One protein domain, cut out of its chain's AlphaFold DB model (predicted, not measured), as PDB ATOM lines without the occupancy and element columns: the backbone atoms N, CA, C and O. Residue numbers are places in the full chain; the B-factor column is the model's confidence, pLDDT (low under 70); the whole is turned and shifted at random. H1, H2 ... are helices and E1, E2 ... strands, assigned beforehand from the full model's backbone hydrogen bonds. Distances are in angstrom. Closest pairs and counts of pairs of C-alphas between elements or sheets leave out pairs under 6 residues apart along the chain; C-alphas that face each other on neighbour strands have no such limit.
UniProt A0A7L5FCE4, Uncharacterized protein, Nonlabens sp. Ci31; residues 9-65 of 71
ATOM      1  N   THR A   9      -3.123 -29.898  12.830       96.44
ATOM      2  CA  THR A   9      -4.014 -30.064  11.683       96.44
ATOM      3  C   THR A   9      -4.615 -31.471  11.679       96.44
ATOM      4  O   THR A   9      -4.059 -32.413  12.256       96.44
ATOM      5  N   ASP A  10      -5.730 -31.642  10.970       97.50
ATOM      6  CA  ASP A  10      -6.350 -32.959  10.786       97.50
ATOM      7  C   ASP A  10      -5.377 -33.971  10.154       97.50
ATOM      8  O   ASP A  10      -5.384 -35.151  10.508       97.50
ATOM      9  N   GLU A  11      -4.499 -33.514   9.255       96.19
ATOM     10  CA  GLU A  11      -3.482 -34.344   8.602       96.19
ATOM     11  C   GLU A  11      -2.398 -34.810   9.583       96.19
ATOM     12  O   GLU A  11      -2.062 -35.999   9.615       96.19
ATOM     13  N   GLN A  12      -1.890 -33.909  10.430       95.56
ATOM     14  CA  GLN A  12      -0.929 -34.248  11.485       95.56
ATOM     15  C   GLN A  12      -1.540 -35.247  12.473       95.56
ATOM     16  O   GLN A  12      -0.939 -36.284  12.769       95.56
ATOM     17  N   TYR A  13      -2.764 -34.976  12.937       96.12
ATOM     18  CA  TYR A  13      -3.498 -35.865  13.833       96.12
ATOM     19  C   TYR A  13      -3.722 -37.251  13.210       96.12
ATOM     20  O   TYR A  13      -3.448 -38.276  13.846       96.12
ATOM     21  N   SER A  14      -4.179 -37.297  11.957       96.56
ATOM     22  CA  SER A  14      -4.410 -38.549  11.234       96.56
ATOM     23  C   SER A  14      -3.117 -39.353  11.083       96.56
ATOM     24  O   SER A  14      -3.115 -40.550  11.374       96.56
ATOM     25  N   SER A  15      -2.011 -38.691  10.735       94.75
ATOM     26  CA  SER A  15      -0.693 -39.316  10.579       94.75
ATOM     27  C   SER A  15      -0.198 -39.965  11.874       94.75
ATOM     28  O   SER A  15       0.228 -41.123  11.861       94.75
ATOM     29  N   ILE A  16      -0.316 -39.261  13.006       95.50
ATOM     30  CA  ILE A  16       0.022 -39.798  14.334       95.50
ATOM     31  C   ILE A  16      -0.834 -41.028  14.643       95.50
ATOM     32  O   ILE A  16      -0.311 -42.079  15.016       95.50
ATOM     33  N   LYS A  17      -2.158 -40.912  14.481       96.12
ATOM     34  CA  LYS A  17      -3.096 -41.982  14.837       96.12
ATOM     35  C   LYS A  17      -2.836 -43.247  14.023       96.12
ATOM     36  O   LYS A  17      -2.755 -44.335  14.592       96.12
ATOM     37  N   SER A  18      -2.650 -43.104  12.712       95.38
ATOM     38  CA  SER A  18      -2.331 -44.227  11.830       95.38
ATOM     39  C   SER A  18      -1.013 -44.898  12.205       95.38
ATOM     40  O   SER A  18      -0.929 -46.126  12.177       95.38
ATOM     41  N   GLU A  19       0.006 -44.131  12.601       95.31
ATOM     42  CA  GLU A  19       1.280 -44.714  13.017       95.31
ATOM     43  C   GLU A  19       1.172 -45.467  14.348       95.31
ATOM     44  O   GLU A  19       1.698 -46.576  14.451       95.31
ATOM     45  N   ILE A  20       0.451 -44.921  15.334       95.56
ATOM     46  CA  ILE A  20       0.185 -45.600  16.610       95.56
ATOM     47  C   ILE A  20      -0.548 -46.923  16.369       95.56
ATOM     48  O   ILE A  20      -0.146 -47.959  16.903       95.56
ATOM     49  N   GLU A  21      -1.600 -46.921  15.548       95.50
ATOM     50  CA  GLU A  21      -2.368 -48.130  15.230       95.50
ATOM     51  C   GLU A  21      -1.505 -49.176  14.514       95.50
ATOM     52  O   GLU A  21      -1.537 -50.359  14.862       95.50
ATOM     53  N   ARG A  22      -0.699 -48.746  13.536       94.88
ATOM     54  CA  ARG A  22       0.214 -49.617  12.788       94.88
ATOM     55  C   ARG A  22       1.263 -50.249  13.703       94.88
ATOM     56  O   ARG A  22       1.467 -51.459  13.661       94.88
ATOM     57  N   CYS A  23       1.908 -49.444  14.540       94.38
ATOM     58  CA  CYS A  23       2.959 -49.894  15.447       94.38
ATOM     59  C   CYS A  23       2.432 -50.755  16.593       94.38
ATOM     60  O   CYS A  23       3.108 -51.688  17.014       94.38
ATOM     61  N   SER A  24       1.218 -50.486  17.075       92.81
ATOM     62  CA  SER A  24       0.579 -51.329  18.091       92.81
ATOM     63  C   SER A  24       0.337 -52.745  17.568       92.81
ATOM     64  O   SER A  24       0.553 -53.708  18.298       92.81
ATOM     65  N   LYS A  25      -0.056 -52.889  16.293       94.00
ATOM     66  CA  LYS A  25      -0.199 -54.207  15.653       94.00
ATOM     67  C   LYS A  25       1.142 -54.934  15.547       94.00
ATOM     68  O   LYS A  25       1.216 -56.090  15.939       94.00
ATOM     69  N   LEU A  26       2.199 -54.239  15.117       94.31
ATOM     70  CA  LEU A  26       3.550 -54.814  15.056       94.31
ATOM     71  C   LEU A  26       4.051 -55.278  16.426       94.31
ATOM     72  O   LEU A  26       4.552 -56.388  16.551       94.31
ATOM     73  N   ASN A  27       3.850 -54.469  17.466       93.88
ATOM     74  CA  ASN A  27       4.215 -54.838  18.833       93.88
ATOM     75  C   ASN A  27       3.524 -56.136  19.284       93.88
ATOM     76  O   ASN A  27       4.150 -56.989  19.908       93.88
ATOM     77  N   LEU A  28       2.244 -56.313  18.936       93.69
ATOM     78  CA  LEU A  28       1.511 -57.545  19.231       93.69
ATOM     79  C   LEU A  28       2.048 -58.748  18.443       93.69
ATOM     80  O   LEU A  28       2.203 -59.821  19.022       93.69
ATOM     81  N   GLU A  29       2.328 -58.578  17.150       94.06
ATOM     82  CA  GLU A  29       2.844 -59.639  16.274       94.06
ATOM     83  C   GLU A  29       4.245 -60.107  16.691       94.06
ATOM     84  O   GLU A  29       4.530 -61.304  16.683       94.06
ATOM     85  N   GLU A  30       5.103 -59.175  17.101       93.75
ATOM     86  CA  GLU A  30       6.490 -59.448  17.490       93.75
ATOM     87  C   GLU A  30       6.660 -59.725  18.993       93.75
ATOM     88  O   GLU A  30       7.774 -59.979  19.452       93.75
ATOM     89  N   ALA A  31       5.572 -59.682  19.772       91.81
ATOM     90  CA  ALA A  31       5.588 -59.753  21.235       91.81
ATOM     91  C   ALA A  31       6.551 -58.730  21.882       91.81
ATOM     92  O   ALA A  31       7.204 -59.008  22.893       91.81
ATOM     93  N   THR A  32       6.630 -57.532  21.301       91.38
ATOM     94  CA  THR A  32       7.430 -56.407  21.794       91.38
ATOM     95  C   THR A  32       6.539 -55.328  22.408       91.38
ATOM     96  O   THR A  32       5.319 -55.313  22.248       91.38
ATOM     97  N   MET A  33       7.139 -54.404  23.161       87.06
ATOM     98  CA  MET A  33       6.438 -53.239  23.696       87.06
ATOM     99  C   MET A  33       7.313 -52.005  23.524       87.06
ATOM    100  O   MET A  33       8.220 -51.752  24.316       87.06
ATOM    101  N   THR A  34       7.033 -51.236  22.477       86.44
ATOM    102  CA  THR A  34       7.644 -49.923  22.258       86.44
ATOM    103  C   THR A  34       6.706 -48.824  22.743       86.44
ATOM    104  O   THR A  34       5.493 -48.884  22.537       86.44
ATOM    105  N   GLY A  35       7.263 -47.835  23.437       91.56
ATOM    106  CA  GLY A  35       6.565 -46.583  23.724       91.56
ATOM    107  C   GLY A  35       6.657 -45.627  22.537       91.56
ATOM    108  O   GLY A  35       7.364 -45.902  21.571       91.56
ATOM    109  N   PHE A  36       5.984 -44.484  22.633       94.25
ATOM    110  CA  PHE A  36       6.162 -43.381  21.694       94.25
ATOM    111  C   PHE A  36       6.617 -42.115  22.420       94.25
ATOM    112  O   PHE A  36       6.391 -41.953  23.622       94.25
ATOM    113  N   SER A  37       7.215 -41.191  21.677       95.38
ATOM    114  CA  SER A  37       7.576 -39.860  22.151       95.38
ATOM    115  C   SER A  37       7.123 -38.784  21.175       95.38
ATOM    116  O   SER A  37       7.218 -38.956  19.960       95.38
ATOM    117  N   PHE A  38       6.692 -37.656  21.733       94.31
ATOM    118  CA  PHE A  38       6.536 -36.397  21.014       94.31
ATOM    119  C   PHE A  38       7.669 -35.461  21.408       94.31
ATOM    120  O   PHE A  38       8.005 -35.349  22.590       94.31
ATOM    121  N   LYS A  39       8.225 -34.756  20.429       94.50
ATOM    122  CA  LYS A  39       9.223 -33.718  20.651       94.50
ATOM    123  C   LYS A  39       8.779 -32.447  19.948       94.50
ATOM    124  O   LYS A  39       8.752 -32.399  18.724       94.50
ATOM    125  N   VAL A  40       8.450 -31.427  20.736       92.12
ATOM    126  CA  VAL A  40       8.269 -30.064  20.229       92.12
ATOM    127  C   VAL A  40       9.640 -29.410  20.177       92.12
ATOM    128  O   VAL A  40      10.352 -29.353  21.181       92.12
ATOM    129  N   CYS A  41      10.014 -28.947  18.996       91.69
ATOM    130  CA  CYS A  41      11.232 -28.204  18.756       91.69
ATOM    131  C   CYS A  41      10.862 -26.746  18.495       91.69
ATOM    132  O   CYS A  41       9.984 -26.473  17.684       91.69
ATOM    133  N   ASP A  42      11.544 -25.824  19.164       89.56
ATOM    134  CA  ASP A  42      11.376 -24.385  18.975       89.56
ATOM    135  C   ASP A  42      12.754 -23.778  18.708       89.56
ATOM    136  O   ASP A  42      13.673 -23.949  19.514       89.56
ATOM    137  N   ALA A  43      12.930 -23.148  17.546       86.19
ATOM    138  CA  ALA A  43      14.210 -22.543  17.176       86.19
ATOM    139  C   ALA A  43      14.250 -21.051  17.522       86.19
ATOM    140  O   ALA A  43      15.238 -20.568  18.073       86.19
ATOM    141  N   PHE A  44      13.176 -20.328  17.193       84.12
ATOM    142  CA  PHE A  44      13.010 -18.890  17.401       84.12
ATOM    143  C   PHE A  44      11.514 -18.568  17.537       84.12
ATOM    144  O   PHE A  44      10.696 -19.364  17.078       84.12
ATOM    145  N   PRO A  45      11.133 -17.394  18.083       78.19
ATOM    146  CA  PRO A  45       9.727 -17.014  18.208       78.19
ATOM    147  C   PRO A  45       8.954 -17.175  16.891       78.19
ATOM    148  O   PRO A  45       9.261 -16.510  15.902       78.19
ATOM    149  N   GLY A  46       7.949 -18.052  16.899       77.19
ATOM    150  CA  GLY A  46       7.088 -18.325  15.746       77.19
ATOM    151  C   GLY A  46       7.594 -19.404  14.780       77.19
ATOM    152  O   GLY A  46       6.952 -19.607  13.755       77.19
ATOM    153  N   ILE A  47       8.705 -20.089  15.079       87.12
ATOM    154  CA  ILE A  47       9.195 -21.240  14.305       87.12
ATOM    155  C   ILE A  47       9.324 -22.439  15.241       87.12
ATOM    156  O   ILE A  47      10.362 -22.646  15.883       87.12
ATOM    157  N   SER A  48       8.259 -23.235  15.271       92.44
ATOM    158  CA  SER A  48       8.189 -24.468  16.044       92.44
ATOM    159  C   SER A  48       7.686 -25.614  15.173       92.44
ATOM    160  O   SER A  48       6.755 -25.437  14.392       92.44
ATOM    161  N   TRP A  49       8.263 -26.799  15.343       94.31
ATOM    162  CA  TRP A  49       7.840 -28.022  14.659       94.31
ATOM    163  C   TRP A  49       7.737 -29.182  15.641       94.31
ATOM    164  O   TRP A  49       8.268 -29.118  16.757       94.31
ATOM    165  N   MET A  50       7.052 -30.250  15.236       95.31
ATOM    166  CA  MET A  50       6.899 -31.440  16.067       95.31
ATOM    167  C   MET A  50       7.410 -32.702  15.385       95.31
ATOM    168  O   MET A  50       7.165 -32.955  14.210       95.31
ATOM    169  N   GLU A  51       8.084 -33.535  16.166       96.31
ATOM    170  CA  GLU A  51       8.531 -34.861  15.761       96.31
ATOM    171  C   GLU A  51       7.789 -35.911  16.597       96.31
ATOM    172  O   GLU A  51       7.654 -35.768  17.816       96.31
ATOM    173  N   PHE A  52       7.319 -36.975  15.948       95.44
ATOM    174  CA  PHE A  52       6.740 -38.151  16.595       95.44
ATOM    175  C   PHE A  52       7.620 -39.372  16.332       95.44
ATOM    176  O   PHE A  52       8.047 -39.593  15.203       95.44
ATOM    177  N   GLU A  53       7.880 -40.187  17.349       94.81
ATOM    178  CA  GLU A  53       8.695 -41.396  17.210       94.81
ATOM    179  C   GLU A  53       8.116 -42.553  18.027       94.81
ATOM    180  O   GLU A  53       7.740 -42.370  19.180       94.81
ATOM    181  N   MET A  54       8.058 -43.747  17.431       89.44
ATOM    182  CA  MET A  54       7.714 -45.005  18.115       89.44
ATOM    183  C   MET A  54       8.591 -46.150  17.593       89.44
ATOM    184  O   MET A  54       9.378 -46.727  18.331       89.44
ATOM    185  N   HIS A  55       8.491 -46.432  16.291       88.88
ATOM    186  CA  HIS A  55       9.398 -47.335  15.555       88.88
ATOM    187  C   HIS A  55      10.186 -46.604  14.470       88.88
ATOM    188  O   HIS A  55      11.327 -46.942  14.173       88.88
ATOM    189  N   LYS A  56       9.563 -45.589  13.871       88.50
ATOM    190  CA  LYS A  56      10.205 -44.632  12.976       88.50
ATOM    191  C   LYS A  56       9.903 -43.226  13.465       88.50
ATOM    192  O   LYS A  56       8.863 -42.991  14.085       88.50
ATOM    193  N   LYS A  57      10.789 -42.303  13.116       93.75
ATOM    194  CA  LYS A  57      10.563 -40.876  13.280       93.75
ATOM    195  C   LYS A  57       9.667 -40.358  12.152       93.75
ATOM    196  O   LYS A  57       9.917 -40.639  10.980       93.75
ATOM    197  N   ILE A  58       8.636 -39.609  12.516       93.50
ATOM    198  CA  ILE A  58       7.742 -38.873  11.627       93.50
ATOM    199  C   ILE A  58       7.933 -37.391  11.928       93.50
ATOM    200  O   ILE A  58       7.785 -36.961  13.073       93.50
ATOM    201  N   ASP A  59       8.273 -36.629  10.895       93.88
ATOM    202  CA  ASP A  59       8.203 -35.174  10.937       93.88
ATOM    203  C   ASP A  59       6.745 -34.760  10.728       93.88
ATOM    204  O   ASP A  59       6.126 -35.144   9.735       93.88
ATOM    205  N   LEU A  60       6.184 -34.044  11.698       93.81
ATOM    206  CA  LEU A  60       4.819 -33.533  11.625       93.81
ATOM    207  C   LEU A  60       4.787 -32.098  11.095       93.81
ATOM    208  O   LEU A  60       3.701 -31.569  10.881       93.81
ATOM    209  N   GLY A  61       5.943 -31.483  10.844       94.00
ATOM    210  CA  GLY A  61       6.049 -30.111  10.378       94.00
ATOM    211  C   GLY A  61       5.670 -29.094  11.451       94.00
ATOM    212  O   GLY A  61       5.712 -29.378  12.654       94.00
ATOM    213  N   ASP A  62       5.323 -27.895  10.992       94.81
ATOM    214  CA  ASP A  62       5.071 -26.745  11.854       94.81
ATOM    215  C   ASP A  62       3.862 -26.968  12.773       94.81
ATOM    216  O   ASP A  62       2.812 -27.460  12.349       94.81
ATOM    217  N   VAL A  63       3.998 -26.576  14.040       92.69
ATOM    218  CA  VAL A  63       2.915 -26.646  15.030       92.69
ATOM    219  C   VAL A  63       2.818 -25.356  15.833       92.69
ATOM    220  O   VAL A  63       3.825 -24.746  16.195       92.69
ATOM    221  N   SER A  64       1.592 -24.979  16.182       92.06
ATOM    222  CA  SER A  64       1.338 -23.934  17.174       92.06
ATOM    223  C   SER A  64       1.265 -24.564  18.558       92.06
ATOM    224  O   SER A  64       0.580 -25.569  18.753       92.06
ATOM    225  N   TRP A  65       1.940 -23.975  19.543       91.88
ATOM    226  CA  TRP A  65       1.882 -24.444  20.925       91.88
ATOM    227  C   TRP A  65       1.901 -23.283  21.919       91.88
ATOM    228  O   TRP A  65       2.349 -22.179  21.609       91.88
TER     229      TRP A  65
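Overview. This is residues 9 to 65 of the 71 residues of an uncharacterized protein of Nonlabens sp. Ci31 (UniProt A0A7L5FCE4). A narrow, three-stranded antiparallel sheet has one long helix over one face; H1 runs along the strands and covers E2 and E3 with its residues 11 to 20, while its later residues run past the end of the sheet. Sheet and helix together make a rod spanning 43 by 20 by 14 A. The printed part has 57 residues, with one named helix and three named strands in the order H1 E1 E2 E3. The class is mixed, helices and strands, the sheet order is E1 - E2 - E3, and the whole is loose, with a radius of gyration of the C-alphas of 13.0 A.

Arrangement. E1, residues 37 to 44, E2, residues 47 to 53, and E3, residues 57 to 62, form a meander, each strand the antiparallel neighbour of the one before. The sheet is twisted, with C-alphas up to 4.2 A off its best plane. In the hairpin E1 and E2, at 162 degrees, N 39 and O 51 are 2.9 A apart, within hydrogen-bond range. In the hairpin E2 and E3, at 158 degrees, N 58 and O 52 are 2.8 A apart, also within range. H1, residues 10 to 29, is on the sheet at a height of 9.7 A, two layers with the helix on one face. It lies over E2 and E3 and along the strands, at 10 degrees to E3 on the local plane. The closest C-alphas of H1 and E3 are those of Gln 12 and Leu 60, 5.8 A apart; those of H1 and E2 are Ile 16 and Phe 52, 7.3 A. In H1 every O i to N i+4 pair is within hydrogen-bond range.

Along the chain. E1 is 22.2 A long from first to last C-alpha, E2 20.4 A and E3 15.2 A, the last ending at C-alpha 62 (5.071, -26.745, 11.854). H1 is 28.7 A long, from C-alpha 10 at (-6.350, -32.959, 10.786) to C-alpha 29 at (2.844, -59.639, 16.274).

Size, cuts and confidence. The two C-alphas farthest apart are those of Glu 29 and Pro 45, 43.2 A. The printed part has no cut. The links E1 to E2 and E2 to E3 are tight, and H1 to E1 is short, with 7 residues. Mean pLDDT of the printed part is 92.6, and no printed residue is under 70.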